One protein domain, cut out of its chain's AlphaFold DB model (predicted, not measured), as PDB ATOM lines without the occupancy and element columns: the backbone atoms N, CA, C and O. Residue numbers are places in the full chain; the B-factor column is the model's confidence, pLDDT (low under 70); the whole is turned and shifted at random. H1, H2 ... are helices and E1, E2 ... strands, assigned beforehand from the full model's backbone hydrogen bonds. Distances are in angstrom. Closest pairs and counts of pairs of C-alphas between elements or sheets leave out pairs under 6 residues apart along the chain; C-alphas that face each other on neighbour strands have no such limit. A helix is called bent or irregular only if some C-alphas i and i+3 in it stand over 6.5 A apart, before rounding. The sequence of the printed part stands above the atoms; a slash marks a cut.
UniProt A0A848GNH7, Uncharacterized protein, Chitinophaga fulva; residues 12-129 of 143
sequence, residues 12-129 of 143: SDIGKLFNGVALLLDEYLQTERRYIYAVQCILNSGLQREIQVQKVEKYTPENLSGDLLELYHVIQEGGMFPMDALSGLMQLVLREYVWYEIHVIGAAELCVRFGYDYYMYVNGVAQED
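This is residues 12 to 129 of the 143 residues of an uncharacterized protein of Chitinophaga fulva (UniProt A0A848GNH7). A twisted sheet of five strands makes one layer; H1 and H3 cover one of its faces, the other is bare, and H2 packs across H3, off the sheet. The printed part has 118 residues, with named elements in the order H1 E1 H2 E2 H3 E3 E4 E5; the class is mixed. The antiparallel sheet's order is E2 E1 E3 E4 E5. The whole is compact, with a radius of gyration of the C-alphas of 14.9 A and spans of 46 by 36 by 21 A.

E1, residues 50 to 58, bends by 76 degrees at residue 55; its neighbours are E2, residues 80 to 82, N 81 and O 51 2.8 A apart, and E3, residues 98 to 104, N 54 and O 101 2.9 A apart. E3, E4, residues 111 to 114, and E5, residues 120 to 123, form a meander of two successive hairpins; N 102 and O 112, and N 121 and O 113, are 2.8 A apart. H3, residues 83 to 94, is on the sheet at a height of 8.5 A; E2, H3, E3 form a split strand-helix-strand unit, E1 between its strands, with a right-handed crossover. H1, residues 25 to 43, is on the same face at 11.0 A; its residues 32 to 40 touch H3, closest C-alphas Ile 36 and Ser 87, 6.1 A, at a steep tilt of 47 degrees. H2, residues 67 to 74, touches residues 88 to 92 of H3, closest C-alphas Leu 68 and Gly 88, 6.2 A. Every O i to N i+4 pair is within hydrogen-bond range in H1 and H2, 6 of 8 in H3.

H1 begins at (350.765, 508.063, 401.388) and spans 26.7 A; E1 spans 21.3 A. H3 is only just irregular: C-alphas 84 and 87 are 6.8 A apart. E5 ends at (335.463, 499.985, 376.692).

The farthest C-alphas, Gly 20 and Gly 106, are 47.6 A apart. The printed part has no cut and no long link. Residues 45 to 48 and 108 have pLDDT under 70.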
ATOM      1  N   SER A  12     354.146 509.617 391.990       92.12
ATOM      2  CA  SER A  12     355.335 510.433 392.202       92.12
ATOM      3  C   SER A  12     355.028 511.794 392.856       92.12
ATOM      4  O   SER A  12     355.954 512.562 393.128       92.12
ATOM      5  N   ASP A  13     353.753 512.130 393.099       94.12
ATOM      6  CA  ASP A  13     353.332 513.347 393.799       94.12
ATOM      7  C   ASP A  13     353.264 513.206 395.322       94.12
ATOM      8  O   ASP A  13     353.101 514.212 396.016       94.12
ATOM      9  N   ILE A  14     353.412 511.996 395.869       94.75
ATOM     10  CA  ILE A  14     353.408 511.788 397.321       94.75
ATOM     11  C   ILE A  14     354.497 512.651 397.972       94.75
ATOM     12  O   ILE A  14     355.657 512.658 397.558       94.75
ATOM     13  N   GLY A  15     354.111 513.403 399.002       95.62
ATOM     14  CA  GLY A  15     354.968 514.364 399.694       95.62
ATOM     15  C   GLY A  15     355.057 515.750 399.041       95.62
ATOM     16  O   GLY A  15     355.578 516.666 399.678       95.62
ATOM     17  N   LYS A  16     354.536 515.953 397.822       95.12
ATOM     18  CA  LYS A  16     354.416 517.291 397.215       95.12
ATOM     19  C   LYS A  16     353.220 518.049 397.795       95.12
ATOM     20  O   LYS A  16     352.269 517.449 398.293       95.12
ATOM     21  N   LEU A  17     353.285 519.380 397.732       93.19
ATOM     22  CA  LEU A  17     352.254 520.280 398.248       93.19
ATOM     23  C   LEU A  17     351.213 520.617 397.175       93.19
ATOM     24  O   LEU A  17     351.565 521.120 396.112       93.19
ATOM     25  N   PHE A  18     349.940 520.451 397.524       91.44
ATOM     26  CA  PHE A  18     348.771 520.844 396.741       91.44
ATOM     27  C   PHE A  18     347.882 521.714 397.624       91.44
ATOM     28  O   PHE A  18     347.511 521.317 398.727       91.44
ATOM     29  N   ASN A  19     347.610 522.953 397.204       88.62
ATOM     30  CA  ASN A  19     346.868 523.937 398.008       88.62
ATOM     31  C   ASN A  19     347.400 524.105 399.453       88.62
ATOM     32  O   ASN A  19     346.640 524.349 400.388       88.62
ATOM     33  N   GLY A  20     348.718 523.968 399.644       89.25
ATOM     34  CA  GLY A  20     349.378 524.093 400.949       89.25
ATOM     35  C   GLY A  20     349.333 522.841 401.837       89.25
ATOM     36  O   GLY A  20     349.867 522.884 402.943       89.25
ATOM     37  N   VAL A  21     348.754 521.733 401.365       90.50
ATOM     38  CA  VAL A  21     348.700 520.443 402.069       90.50
ATOM     39  C   VAL A  21     349.552 519.420 401.319       90.50
ATOM     40  O   VAL A  21     349.500 519.347 400.094       90.50
ATOM     41  N   ALA A  22     350.379 518.655 402.033       94.88
ATOM     42  CA  ALA A  22     351.183 517.604 401.413       94.88
ATOM     43  C   ALA A  22     350.321 516.374 401.125       94.88
ATOM     44  O   ALA A  22     349.598 515.941 402.019       94.88
ATOM     45  N   LEU A  23     350.449 515.785 399.932       95.06
ATOM     46  CA  LEU A  23     349.818 514.498 399.639       95.06
ATOM     47  C   LEU A  23     350.431 513.409 400.523       95.06
ATOM     48  O   LEU A  23     351.619 513.091 400.395       95.06
ATOM     49  N   LEU A  24     349.626 512.819 401.400       96.69
ATOM     50  CA  LEU A  24     350.051 511.722 402.261       96.69
ATOM     51  C   LEU A  24     349.942 510.376 401.540       96.69
ATOM     52  O   LEU A  24     349.046 510.147 400.726       96.69
ATOM     53  N   LEU A  25     350.815 509.433 401.908       95.81
ATOM     54  CA  LEU A  25     350.765 508.063 401.388       95.81
ATOM     55  C   LEU A  25     349.392 507.413 401.628       95.81
ATOM     56  O   LEU A  25     348.855 506.771 400.734       95.81
ATOM     57  N   ASP A  26     348.790 507.607 402.802       97.12
ATOM     58  CA  ASP A  26     347.479 507.023 403.111       97.12
ATOM     59  C   ASP A  26     346.346 507.606 402.256       97.12
ATOM     60  O   ASP A  26     345.382 506.904 401.950       97.12
ATOM     61  N   GLU A  27     346.441 508.875 401.852       95.31
ATOM     62  CA  GLU A  27     345.473 509.501 400.943       95.31
ATOM     63  C   GLU A  27     345.602 508.908 399.541       95.31
ATOM     64  O   GLU A  27     344.603 508.494 398.946       95.31
ATOM     65  N   TYR A  28     346.838 508.763 399.060       96.19
ATOM     66  CA  TYR A  28     347.126 508.056 397.819       96.19
ATOM     67  C   TYR A  28     346.575 506.623 397.847       96.19
ATOM     68  O   TYR A  28     345.828 506.222 396.956       96.19
ATOM     69  N   LEU A  29     346.888 505.856 398.896       96.69
ATOM     70  CA  LEU A  29     346.476 504.457 399.024       96.69
ATOM     71  C   LEU A  29     344.953 504.299 399.109       96.69
ATOM     72  O   LEU A  29     344.420 503.272 398.691       96.69
ATOM     73  N   GLN A  30     344.230 505.283 399.648       96.88
ATOM     74  CA  GLN A  30     342.766 505.286 399.615       96.88
ATOM     75  C   GLN A  30     342.238 505.447 398.189       96.88
ATOM     76  O   GLN A  30     341.316 504.732 397.797       96.88
ATOM     77  N   THR A  31     342.830 506.343 397.402       95.56
ATOM     78  CA  THR A  31     342.461 506.522 395.995       95.56
ATOM     79  C   THR A  31     342.855 505.314 395.146       95.56
ATOM     80  O   THR A  31     342.020 504.827 394.387       95.56
ATOM     81  N   GLU A  32     344.054 504.752 395.334       96.88
ATOM     82  CA  GLU A  32     344.494 503.503 394.689       96.88
ATOM     83  C   GLU A  32     343.456 502.389 394.897       96.88
ATOM     84  O   GLU A  32     342.995 501.772 393.936       96.88
ATOM     85  N   ARG A  33     342.997 502.186 396.140       97.44
ATOM     86  CA  ARG A  33     341.961 501.185 396.453       97.44
ATOM     87  C   ARG A  33     340.641 501.441 395.732       97.44
ATOM     88  O   ARG A  33     339.999 500.477 395.328       97.44
ATOM     89  N   ARG A  34     340.228 502.702 395.558       96.94
ATOM     90  CA  ARG A  34     339.002 503.040 394.810       96.94
ATOM     91  C   ARG A  34     339.132 502.653 393.340       96.94
ATOM     92  O   ARG A  34     338.207 502.053 392.806       96.94
ATOM     93  N   TYR A  35     340.273 502.932 392.709       96.56
ATOM     94  CA  TYR A  35     340.528 502.520 391.325       96.56
ATOM     95  C   TYR A  35     340.574 500.998 391.177       96.56
ATOM     96  O   TYR A  35     339.929 500.457 390.280       96.56
ATOM     97  N   ILE A  36     341.273 500.298 392.079       95.88
ATOM     98  CA  ILE A  36     341.309 498.828 392.091       95.88
ATOM     99  C   ILE A  36     339.893 498.261 392.212       95.88
ATOM    100  O   ILE A  36     339.505 497.410 391.414       95.88
ATOM    101  N   TYR A  37     339.108 498.760 393.169       95.06
ATOM    102  CA  TYR A  37     337.734 498.313 393.378       95.06
ATOM    103  C   TYR A  37     336.847 498.595 392.161       95.06
ATOM    104  O   TYR A  37     336.113 497.714 391.726       95.06
ATOM    105  N   ALA A  38     336.946 499.782 391.557       94.88
ATOM    106  CA  ALA A  38     336.182 500.111 390.357       94.88
ATOM    107  C   ALA A  38     336.467 499.127 389.215       94.88
ATOM    108  O   ALA A  38     335.528 498.590 388.629       94.88
ATOM    109  N   VAL A  39     337.743 498.837 388.940       94.06
ATOM    110  CA  VAL A  39     338.120 497.859 387.908       94.06
ATOM    111  C   VAL A  39     337.644 496.459 388.276       94.06
ATOM    112  O   VAL A  39     337.099 495.770 387.421       94.06
ATOM    113  N   GLN A  40     337.754 496.048 389.540       91.81
ATOM    114  CA  GLN A  40     337.177 494.783 389.994       91.81
ATOM    115  C   GLN A  40     335.679 494.715 389.696       91.81
ATOM    116  O   GLN A  40     335.238 493.727 389.124       91.81
ATOM    117  N   CYS A  41     334.897 495.749 390.008       90.44
ATOM    118  CA  CYS A  41     333.463 495.741 389.732       90.44
ATOM    119  C   CYS A  41     333.164 495.704 388.222       90.44
ATOM    120  O   CYS A  41     332.294 494.948 387.800       90.44
ATOM    121  N   ILE A  42     333.897 496.477 387.413       89.94
ATOM    122  CA  ILE A  42     333.753 496.522 385.947       89.94
ATOM    123  C   ILE A  42     334.020 495.145 385.322       89.94
ATOM    124  O   ILE A  42     333.245 494.668 384.491       89.94
ATOM    125  N   LEU A  43     335.109 494.492 385.739       86.88
ATOM    126  CA  LEU A  43     335.542 493.209 385.185       86.88
ATOM    127  C   LEU A  43     334.775 492.011 385.773       86.88
ATOM    128  O   LEU A  43     334.665 490.978 385.122       86.88
ATOM    129  N   ASN A  44     334.196 492.140 386.971       75.88
ATOM    130  CA  ASN A  44     333.423 491.088 387.647       75.88
ATOM    131  C   ASN A  44     331.966 490.969 387.144       75.88
ATOM    132  O   ASN A  44     331.095 490.446 387.838       75.88
ATOM    133  N   SER A  45     331.684 491.453 385.934       61.41
ATOM    134  CA  SER A  45     330.362 491.407 385.296       61.41
ATOM    135  C   SER A  45     330.062 490.072 384.583       61.41
ATOM    136  O   SER A  45     328.967 489.891 384.052       61.41
ATOM    137  N   GLY A  46     330.982 489.095 384.609       59.88
ATOM    138  CA  GLY A  46     330.813 487.794 383.950       59.88
ATOM    139  C   GLY A  46     331.544 486.624 384.620       59.88
ATOM    140  O   GLY A  46     332.292 486.781 385.575       59.88
ATOM    141  N   LEU A  47     331.345 485.410 384.087       58.47
ATOM    142  CA  LEU A  47     331.981 484.155 384.545       58.47
ATOM    143  C   LEU A  47     333.489 484.053 384.219       58.47
ATOM    144  O   LEU A  47     334.093 482.991 384.398       58.47
ATOM    145  N   GLN A  48     334.089 485.114 383.683       64.19
ATOM    146  CA  GLN A  48     335.459 485.124 383.178       64.19
ATOM    147  C   GLN A  48     336.451 485.202 384.338       64.19
ATOM    148  O   GLN A  48     336.293 485.990 385.264       64.19
ATOM    149  N   ARG A  49     337.467 484.336 384.300       74.94
ATOM    150  CA  ARG A  49     338.435 484.178 385.398       74.94
ATOM    151  C   ARG A  49     339.831 484.682 385.068       74.94
ATOM    152  O   ARG A  49     340.681 484.695 385.955       74.94
ATOM    153  N   GLU A  50     340.054 485.074 383.820       87.56
ATOM    154  CA  GLU A  50     341.369 485.439 383.318       87.56
ATOM    155  C   GLU A  50     341.310 486.751 382.544       87.56
ATOM    156  O   GLU A  50     340.368 487.026 381.794       87.56
ATOM    157  N   ILE A  51     342.361 487.535 382.728       91.88
ATOM    158  CA  ILE A  51     342.615 488.791 382.045       91.88
ATOM    159  C   ILE A  51     343.919 488.679 381.272       91.88
ATOM    160  O   ILE A  51     344.872 488.033 381.711       91.88
ATOM    161  N   GLN A  52     343.959 489.330 380.120       94.31
ATOM    162  CA  GLN A  52     345.152 489.456 379.309       94.31
ATOM    163  C   GLN A  52     345.685 490.880 379.398       94.31
ATOM    164  O   GLN A  52     344.915 491.836 379.303       94.31
ATOM    165  N   VAL A  53     347.000 491.029 379.534       96.62
ATOM    166  CA  VAL A  53     347.660 492.332 379.392       96.62
ATOM    167  C   VAL A  53     348.179 492.520 377.967       96.62
ATOM    168  O   VAL A  53     348.722 491.595 377.354       96.62
ATOM    169  N   GLN A  54     347.989 493.717 377.424       96.12
ATOM    170  CA  GLN A  54     348.430 494.123 376.087       96.12
ATOM    171  C   GLN A  54     349.164 495.463 376.154       96.12
ATOM    172  O   GLN A  54     348.946 496.243 377.078       96.12
ATOM    173  N   LYS A  55     349.990 495.748 375.145       96.12
ATOM    174  CA  LYS A  55     350.802 496.969 375.021       96.12
ATOM    175  C   LYS A  55     351.653 497.252 376.266       96.12
ATOM    176  O   LYS A  55     351.642 498.354 376.803       96.12
ATOM    177  N   VAL A  56     352.357 496.235 376.747       97.62
ATOM    178  CA  VAL A  56     353.140 496.304 377.983       97.62
ATOM    179  C   VAL A  56     354.393 497.162 377.792       97.62
ATOM    180  O   VAL A  56     355.284 496.821 377.015       97.62
ATOM    181  N   GLU A  57     354.514 498.215 378.592       97.12
ATOM    182  CA  GLU A  57     355.702 499.055 378.726       97.12
ATOM    183  C   GLU A  57     356.180 499.024 380.179       97.12
ATOM    184  O   GLU A  57     355.416 499.319 381.092       97.12
ATOM    185  N   LYS A  58     357.443 498.661 380.415       96.12
ATOM    186  CA  LYS A  58     358.022 498.619 381.765       96.12
ATOM    187  C   LYS A  58     358.929 499.818 382.007       96.12
ATOM    188  O   LYS A  58     359.748 500.156 381.152       96.12
ATOM    189  N   TYR A  59     358.838 500.382 383.203       94.44
ATOM    190  CA  TYR A  59     359.702 501.451 383.690       94.44
ATOM    191  C   TYR A  59     360.581 500.940 384.837       94.44
ATOM    192  O   TYR A  59     360.334 499.874 385.400       94.44
ATOM    193  N   THR A  60     361.644 501.672 385.171       90.88
ATOM    194  CA  THR A  60     362.602 501.253 386.204       90.88
ATOM    195  C   THR A  60     361.890 501.012 387.547       90.88
ATOM    196  O   THR A  60     361.262 501.933 388.066       90.88
ATOM    197  N   PRO A  61     361.999 499.812 388.151       88.94
ATOM    198  CA  PRO A  61     361.259 499.452 389.358       88.94
ATOM    199  C   PRO A  61     361.955 499.960 390.630       88.94
ATOM    200  O   PRO A  61     362.307 499.185 391.520       88.94
ATOM    201  N   GLU A  62     362.204 501.267 390.720       88.12
ATOM    202  CA  GLU A  62     362.820 501.856 391.910       88.12
ATOM    203  C   GLU A  62     361.925 501.638 393.138       88.12
ATOM    204  O   GLU A  62     360.746 501.990 393.141       88.12
ATOM    205  N   ASN A  63     362.492 501.059 394.200       87.62
ATOM    206  CA  ASN A  63     361.803 500.770 395.465       87.62
ATOM    207  C   ASN A  63     360.637 499.761 395.376       87.62
ATOM    208  O   ASN A  63     359.869 499.628 396.332       87.62
ATOM    209  N   LEU A  64     360.518 499.010 394.276       93.12
ATOM    210  CA  LEU A  64     359.583 497.888 394.174       93.12
ATOM    211  C   LEU A  64     360.153 496.649 394.883       93.12
ATOM    212  O   LEU A  64     361.333 496.330 394.743       93.12
ATOM    213  N   SER A  65     359.332 495.932 395.649       94.31
ATOM    214  CA  SER A  65     359.766 494.743 396.397       94.31
ATOM    215  C   SER A  65     358.614 493.760 396.636       94.31
ATOM    216  O   SER A  65     357.454 494.080 396.370       94.31
ATOM    217  N   GLY A  66     358.947 492.560 397.125       95.62
ATOM    218  CA  GLY A  66     357.983 491.495 397.424       95.62
ATOM    219  C   GLY A  66     357.214 491.015 396.192       95.62
ATOM    220  O   GLY A  66     357.722 491.084 395.074       95.62
ATOM    221  N   ASP A  67     355.971 490.583 396.404       95.94
ATOM    222  CA  ASP A  67     355.093 490.011 395.372       95.94
ATOM    223  C   ASP A  67     354.913 490.930 394.152       95.94
ATOM    224  O   ASP A  67     354.783 490.458 393.025       95.94
ATOM    225  N   LEU A  68     354.957 492.256 394.342       96.50
ATOM    226  CA  LEU A  68     354.867 493.206 393.232       96.50
ATOM    227  C   LEU A  68     356.108 493.189 392.337       96.50
ATOM    228  O   LEU A  68     355.977 493.357 391.127       96.50
ATOM    229  N   LEU A  69     357.302 492.983 392.903       97.44
ATOM    230  CA  LEU A  69     358.530 492.851 392.114       97.44
ATOM    231  C   LEU A  69     358.526 491.538 391.324       97.44
ATOM    232  O   LEU A  69     358.894 491.523 390.149       97.44
ATOM    233  N   GLU A  70     358.061 490.450 391.938       97.19
ATOM    234  CA  GLU A  70     357.883 489.167 391.251       97.19
ATOM    235  C   GLU A  70     356.882 489.298 390.097       97.19
ATOM    236  O   GLU A  70     357.186 488.916 388.962       97.19
ATOM    237  N   LEU A  71     355.733 489.931 390.354       97.69
ATOM    238  CA  LEU A  71     354.721 490.210 389.343       97.69
ATOM    239  C   LEU A  71     355.279 491.090 388.212       97.69
ATOM    240  O   LEU A  71     355.122 490.765 387.035       97.69
ATOM    241  N   TYR A  72     356.002 492.160 388.552       97.94
ATOM    242  CA  TYR A  72     356.683 493.022 387.584       97.94
ATOM    243  C   TYR A  72     357.615 492.228 386.666       97.94
ATOM    244  O   TYR A  72     357.667 492.499 385.466       97.94
ATOM    245  N   HIS A  73     358.338 491.228 387.177       97.25
ATOM    246  CA  HIS A  73     359.225 490.412 386.352       97.25
ATOM    247  C   HIS A  73     358.475 489.506 385.373       97.25
ATOM    248  O   HIS A  73     358.924 489.377 384.232       97.25
ATOM    249  N   VAL A  74     357.332 488.940 385.769       97.19
ATOM    250  CA  VAL A  74     356.576 487.990 384.929       97.19
ATOM    251  C   VAL A  74     355.605 488.649 383.947       97.19
ATOM    252  O   VAL A  74     355.247 488.027 382.948       97.19
ATOM    253  N   ILE A  75     355.188 489.901 384.179       97.31
ATOM    254  CA  ILE A  75     354.361 490.647 383.218       97.31
ATOM    255  C   ILE A  75     355.093 490.787 381.884       97.31
ATOM    256  O   ILE A  75     356.252 491.192 381.834       97.31
ATOM    257  N   GLN A  76     354.408 490.491 380.789       97.50
ATOM    258  CA  GLN A  76     354.908 490.659 379.428       97.50
ATOM    259  C   GLN A  76     353.734 490.768 378.458       97.50
ATOM    260  O   GLN A  76     352.608 490.409 378.808       97.50
ATOM    261  N   GLU A  77     354.002 491.248 377.245       97.75
ATOM    262  CA  GLU A  77     353.003 491.343 376.178       97.75
ATOM    263  C   GLU A  77     352.263 490.011 375.984       97.75
ATOM    264  O   GLU A  77     352.892 488.959 375.858       97.75
ATOM    265  N   GLY A  78     350.926 490.043 375.975       96.50
ATOM    266  CA  GLY A  78     350.109 488.835 375.830       96.50
ATOM    267  C   GLY A  78     349.964 487.990 377.093       96.50
ATOM    268  O   GLY A  78     349.288 486.962 377.034       96.50
ATOM    269  N   GLY A  79     350.563 488.401 378.215       96.88
ATOM    270  CA  GLY A  79     350.509 487.683 379.484       96.88
ATOM    271  C   GLY A  79     349.078 487.478 379.982       96.88
ATOM    272  O   GLY A  79     348.270 488.405 379.975       96.88
ATOM    273  N   MET A  80     348.792 486.256 380.422       95.50
ATOM    274  CA  MET A  80     347.503 485.830 380.961       95.50
ATOM    275  C   MET A  80     347.593 485.735 382.477       95.50
ATOM    276  O   MET A  80     348.501 485.087 383.000       95.50
ATOM    277  N   PHE A  81     346.646 486.357 383.172       94.44
ATOM    278  CA  PHE A  81     346.631 486.414 384.625       94.44
ATOM    279  C   PHE A  81     345.254 486.055 385.181       94.44
ATOM    280  O   PHE A  81     344.235 486.450 384.608       94.44
ATOM    281  N   PRO A  82     345.201 485.335 386.308       92.12
ATOM    282  CA  PRO A  82     343.964 485.138 387.045       92.12
ATOM    283  C   PRO A  82     343.460 486.453 387.665       92.12
ATOM    284  O   PRO A  82     344.224 487.384 387.926       92.12
ATOM    285  N   MET A  83     342.152 486.531 387.925       87.81
ATOM    286  CA  MET A  83     341.515 487.722 388.512       87.81
ATOM    287  C   MET A  83     342.036 488.106 389.908       87.81
ATOM    288  O   MET A  83     341.933 489.268 390.295       87.81
ATOM    289  N   ASP A  84     342.603 487.176 390.676       90.69
ATOM    290  CA  ASP A  84     343.229 487.465 391.976       90.69
ATOM    291  C   ASP A  84     344.524 488.292 391.840       90.69
ATOM    292  O   ASP A  84     344.824 489.106 392.716       90.69
ATOM    293  N   ALA A  85     345.228 488.188 390.708       93.69
ATOM    294  CA  ALA A  85     346.389 489.018 390.385       93.69
ATOM    295  C   ALA A  85     346.018 490.464 390.007       93.69
ATOM    296  O   ALA A  85     346.895 491.334 389.984       93.69
ATOM    297  N   LEU A  86     344.735 490.758 389.745       93.62
ATOM    298  CA  LEU A  86     344.270 492.074 389.291       93.62
ATOM    299  C   LEU A  86     344.703 493.205 390.228       93.62
ATOM    300  O   LEU A  86     345.122 494.255 389.753       93.62
ATOM    301  N   SER A  87     344.644 492.999 391.546       95.81
ATOM    302  CA  SER A  87     345.047 494.034 392.506       95.81
ATOM    303  C   SER A  87     346.523 494.406 392.348       95.81
ATOM    304  O   SER A  87     346.849 495.589 392.304       95.81
ATOM    305  N   GLY A  88     347.406 493.413 392.204       97.38
ATOM    306  CA  GLY A  88     348.841 493.643 392.024       97.38
ATOM    307  C   GLY A  88     349.164 494.271 390.671       97.38
ATOM    308  O   GLY A  88     349.970 495.195 390.598       97.38
ATOM    309  N   LEU A  89     348.478 493.831 389.611       96.69
ATOM    310  CA  LEU A  89     348.571 494.453 388.291       96.69
ATOM    311  C   LEU A  89     348.216 495.942 388.402       96.69
ATOM    312  O   LEU A  89     349.035 496.808 388.101       96.69
ATOM    313  N   MET A  90     347.030 496.242 388.932       96.81
ATOM    314  CA  MET A  90     346.538 497.609 389.098       96.81
ATOM    315  C   MET A  90     347.495 498.495 389.905       96.81
ATOM    316  O   MET A  90     347.688 499.657 389.558       96.81
ATOM    317  N   GLN A  91     348.143 497.957 390.941       96.88
ATOM    318  CA  GLN A  91     349.172 498.686 391.686       96.88
ATOM    319  C   GLN A  91     350.378 499.053 390.815       96.88
ATOM    320  O   GLN A  91     350.883 500.166 390.925       96.88
ATOM    321  N   LEU A  92     350.829 498.165 389.928       96.88
ATOM    322  CA  LEU A  92     351.962 498.447 389.041       96.88
ATOM    323  C   LEU A  92     351.661 499.568 388.042       96.88
ATOM    324  O   LEU A  92     352.549 500.384 387.789       96.88
ATOM    325  N   VAL A  93     350.434 499.648 387.517       96.12
ATOM    326  CA  VAL A  93     350.047 500.734 386.597       96.12
ATOM    327  C   VAL A  93     349.755 502.049 387.310       96.12
ATOM    328  O   VAL A  93     350.223 503.095 386.870       96.12
ATOM    329  N   LEU A  94     349.068 502.021 388.456       95.69
ATOM    330  CA  LEU A  94     348.753 503.233 389.225       95.69
ATOM    331  C   LEU A  94     349.994 503.876 389.863       95.69
ATOM    332  O   LEU A  94     349.975 505.078 390.142       95.69
ATOM    333  N   ARG A  95     351.052 503.086 390.087       95.00
ATOM    334  CA  ARG A  95     352.361 503.530 390.594       95.00
ATOM    335  C   ARG A  95     353.407 503.737 389.502       95.00
ATOM    336  O   ARG A  95     354.579 503.897 389.819       95.00
ATOM    337  N   GLU A  96     352.989 503.730 388.236       93.81
ATOM    338  CA  GLU A  96     353.832 504.084 387.086       93.81
ATOM    339  C   GLU A  96     355.047 503.153 386.884       93.81
ATOM    340  O   GLU A  96     356.031 503.537 386.259       93.81
ATOM    341  N   TYR A  97     354.990 501.909 387.374       95.75
ATOM    342  CA  TYR A  97     356.040 500.907 387.144       95.75
ATOM    343  C   TYR A  97     355.858 500.164 385.822       95.75
ATOM    344  O   TYR A  97     356.836 499.757 385.191       95.75
ATOM    345  N   VAL A  98     354.608 499.968 385.398       96.12
ATOM    346  CA  VAL A  98     354.271 499.323 384.128       96.12
ATOM    347  C   VAL A  98     353.046 500.001 383.534       96.12
ATOM    348  O   VAL A  98     352.046 500.156 384.222       96.12
ATOM    349  N   TRP A  99     353.075 500.343 382.254       96.81
ATOM    350  CA  TRP A  99     351.876 500.706 381.510       96.81
ATOM    351  C   TRP A  99     351.403 499.519 380.665       96.81
ATOM    352  O   TRP A  99     352.220 498.805 380.091       96.81
ATOM    353  N   TYR A 100     350.094 499.264 380.633       96.69
ATOM    354  CA  TYR A 100     349.468 498.225 379.811       96.69
ATOM    355  C   TYR A 100     347.950 498.454 379.716       96.69
ATOM    356  O   TYR A 100     347.357 499.221 380.479       96.69
ATOM    357  N   GLU A 101     347.302 497.736 378.801       96.19
ATOM    358  CA  GLU A 101     345.848 497.599 378.710       96.19
ATOM    359  C   GLU A 101     345.414 496.235 379.263       96.19
ATOM    360  O   GLU A 101     346.040 495.218 378.965       96.19
ATOM    361  N   ILE A 102     344.332 496.199 380.042       94.94
ATOM    362  CA  ILE A 102     343.677 494.962 380.491       94.94
ATOM    363  C   ILE A 102     342.583 494.618 379.492       94.94
ATOM    364  O   ILE A 102     341.735 495.459 379.206       94.94
ATOM    365  N   HIS A 103     342.569 493.380 379.014       92.25
ATOM    366  CA  HIS A 103     341.544 492.834 378.128       92.25
ATOM    367  C   HIS A 103     340.933 491.588 378.760       92.25
ATOM    368  O   HIS A 103     341.653 490.730 379.272       92.25
ATOM    369  N   VAL A 104     339.606 491.470 378.730       87.38
ATOM    370  CA  VAL A 104     338.924 490.281 379.257       87.38
ATOM    371  C   VAL A 104     338.726 489.250 378.155       87.38
ATOM    372  O   VAL A 104     338.091 489.515 377.132       87.38
ATOM    373  N   ILE A 105     339.234 488.037 378.370       80.19
ATOM    374  CA  ILE A 105     339.105 486.968 377.378       80.19
ATOM    375  C   ILE A 105     337.646 486.528 377.246       80.19
ATOM    376  O   ILE A 105     336.965 486.213 378.222       80.19
ATOM    377  N   GLY A 106     337.163 486.473 376.004       75.50
ATOM    378  CA  GLY A 106     335.794 486.066 375.685       75.50
ATOM    379  C   GLY A 106     334.746 487.178 375.812       75.50
ATOM    380  O   GLY A 106     333.577 486.912 375.550       75.50
ATOM    381  N   ALA A 107     335.135 488.406 376.169       74.00
ATOM    382  CA  ALA A 107     334.306 489.605 376.060       74.00
ATOM    383  C   ALA A 107     334.968 490.544 375.048       74.00
ATOM    384  O   ALA A 107     335.867 491.298 375.403       74.00
ATOM    385  N   ALA A 108     334.540 490.467 373.782       65.38
ATOM    386  CA  ALA A 108     335.269 490.989 372.616       65.38
ATOM    387  C   ALA A 108     335.577 492.505 372.616       65.38
ATOM    388  O   ALA A 108     336.238 492.983 371.701       65.38
ATOM    389  N   GLU A 109     335.140 493.259 373.625       79.81
ATOM    390  CA  GLU A 109     335.336 494.708 373.713       79.81
ATOM    391  C   GLU A 109     335.634 495.207 375.137       79.81
ATOM    392  O   GLU A 109     335.882 496.403 375.311       79.81
ATOM    393  N   LEU A 110     335.621 494.327 376.152       89.06
ATOM    394  CA  LEU A 110     335.837 494.744 377.535       89.06
ATOM    395  C   LEU A 110     337.325 494.964 377.785       89.06
ATOM    396  O   LEU A 110     338.111 494.020 377.908       89.06
ATOM    397  N   CYS A 111     337.689 496.238 377.863       91.19
ATOM    398  CA  CYS A 111     339.060 496.677 378.031       91.19
ATOM    399  C   CYS A 111     339.135 497.839 379.019       91.19
ATOM    400  O   CYS A 111     338.308 498.751 378.977       91.19
ATOM    401  N   VAL A 112     340.155 497.819 379.875       94.19
ATOM    402  CA  VAL A 112     340.484 498.907 380.798       94.19
ATOM    403  C   VAL A 112     341.909 499.371 380.534       94.19
ATOM    404  O   VAL A 112     342.827 498.559 380.443       94.19
ATOM    405  N   ARG A 113     342.111 500.685 380.430       94.31
ATOM    406  CA  ARG A 113     343.444 501.289 380.295       94.31
ATOM    407  C   ARG A 113     343.523 502.623 381.020       94.31
ATOM    408  O   ARG A 113     342.527 503.340 381.110       94.31
ATOM    409  N   PHE A 114     344.717 502.975 381.474       92.06
ATOM    410  CA  PHE A 114     344.994 504.272 382.083       92.06
ATOM    411  C   PHE A 114     345.671 505.198 381.075       92.06
ATOM    412  O   PHE A 114     346.600 504.800 380.376       92.06
ATOM    413  N   GLY A 115     345.175 506.427 380.967       84.50
ATOM    414  CA  GLY A 115     345.918 507.534 380.378       84.50
ATOM    415  C   GLY A 115     346.765 508.243 381.429       84.50
ATOM    416  O   GLY A 115     346.981 507.735 382.528       84.50
ATOM    417  N   TYR A 116     347.208 509.450 381.090       75.44
ATOM    418  CA  TYR A 116     347.842 510.347 382.050       75.44
ATOM    419  C   TYR A 116     346.848 510.806 383.126       75.44
ATOM    420  O   TYR A 116     345.633 510.774 382.923       75.44
ATOM    421  N   ASP A 117     347.380 511.258 384.256       82.69
ATOM    422  CA  ASP A 117     346.632 511.927 385.319       82.69
ATOM    423  C   ASP A 117     345.433 511.134 385.876       82.69
ATOM    424  O   ASP A 117     344.341 511.673 386.058       82.69
ATOM    425  N   TYR A 118     345.607 509.827 386.102       82.00
ATOM    426  CA  TYR A 118     344.564 508.911 386.593       82.00
ATOM    427  C   TYR A 118     343.274 508.836 385.753       82.00
ATOM    428  O   TYR A 118     342.249 508.316 386.216       82.00
ATOM    429  N   TYR A 119     343.299 509.275 384.492       89.75
ATOM    430  CA  TYR A 119     342.181 509.039 383.580       89.75
ATOM    431  C   TYR A 119     342.089 507.554 383.228       89.75
ATOM    432  O   TYR A 119     342.927 507.013 382.510       89.75
ATOM    433  N   MET A 120     341.037 506.896 383.713       93.62
ATOM    434  CA  MET A 120     340.722 505.509 383.383       93.62
ATOM    435  C   MET A 120     339.726 505.463 382.224       93.62
ATOM    436  O   MET A 120     338.657 506.069 382.284       93.62
ATOM    437  N   TYR A 121     340.066 504.715 381.179       94.00
ATOM    438  CA  TYR A 121     339.195 504.453 380.041       94.00
ATOM    439  C   TYR A 121     338.686 503.024 380.113       94.00
ATOM    440  O   TYR A 121     339.469 502.090 380.290       94.00
ATOM    441  N   VAL A 122     337.380 502.874 379.924       92.75
ATOM    442  CA  VAL A 122     336.693 501.586 379.916       92.75
ATOM    443  C   VAL A 122     335.946 501.463 378.599       92.75
ATOM    444  O   VAL A 122     335.186 502.353 378.220       92.75
ATOM    445  N   ASN A 123     336.179 500.362 377.902       91.50
ATOM    446  CA  ASN A 123     335.463 499.985 376.692       91.50
ATOM    447  C   ASN A 123     334.604 498.744 376.987       91.50
ATOM    448  O   ASN A 123     334.897 498.008 377.926       91.50
ATOM    449  N   GLY A 124     333.560 498.506 376.190       87.69
ATOM    450  CA  GLY A 124     332.748 497.285 376.289       87.69
ATOM    451  C   GLY A 124     331.741 497.255 377.444       87.69
ATOM    452  O   GLY A 124     331.157 496.208 377.704       87.69
ATOM    453  N   VAL A 125     331.517 498.388 378.119       87.31
ATOM    454  CA  VAL A 125     330.473 498.569 379.140       87.31
ATOM    455  C   VAL A 125     329.549 499.703 378.700       87.31
ATOM    456  O   VAL A 125     330.022 500.789 378.363       87.31
ATOM    457  N   ALA A 126     328.239 499.451 378.684       87.31
ATOM    458  CA  ALA A 126     327.236 500.436 378.281       87.31
ATOM    459  C   ALA A 126     327.184 501.615 379.268       87.31
ATOM    460  O   ALA A 126     327.376 501.426 380.468       87.31
ATOM    461  N   GLN A 127     326.914 502.835 378.798       85.94
ATOM    462  CA  GLN A 127     326.933 504.043 379.642       85.94
ATOM    463  C   GLN A 127     325.786 504.065 380.671       85.94
ATOM    464  O   GLN A 127     325.884 504.697 381.722       85.94
ATOM    465  N   GLU A 128     324.703 503.363 380.363       85.38
ATOM    466  CA  GLU A 128     323.521 503.154 381.192       85.38
ATOM    467  C   GLU A 128     323.671 502.016 382.214       85.38
ATOM    468  O   GLU A 128     322.749 501.771 382.989       85.38
ATOM    469  N   ASP A 129     324.806 501.311 382.227       88.50
ATOM    470  CA  ASP A 129     325.029 500.219 383.168       88.50
ATOM    471  C   ASP A 129     325.093 500.737 384.616       88.50
ATOM    472  O   ASP A 129     325.735 501.746 384.935       88.50
TER     473      ASP A 129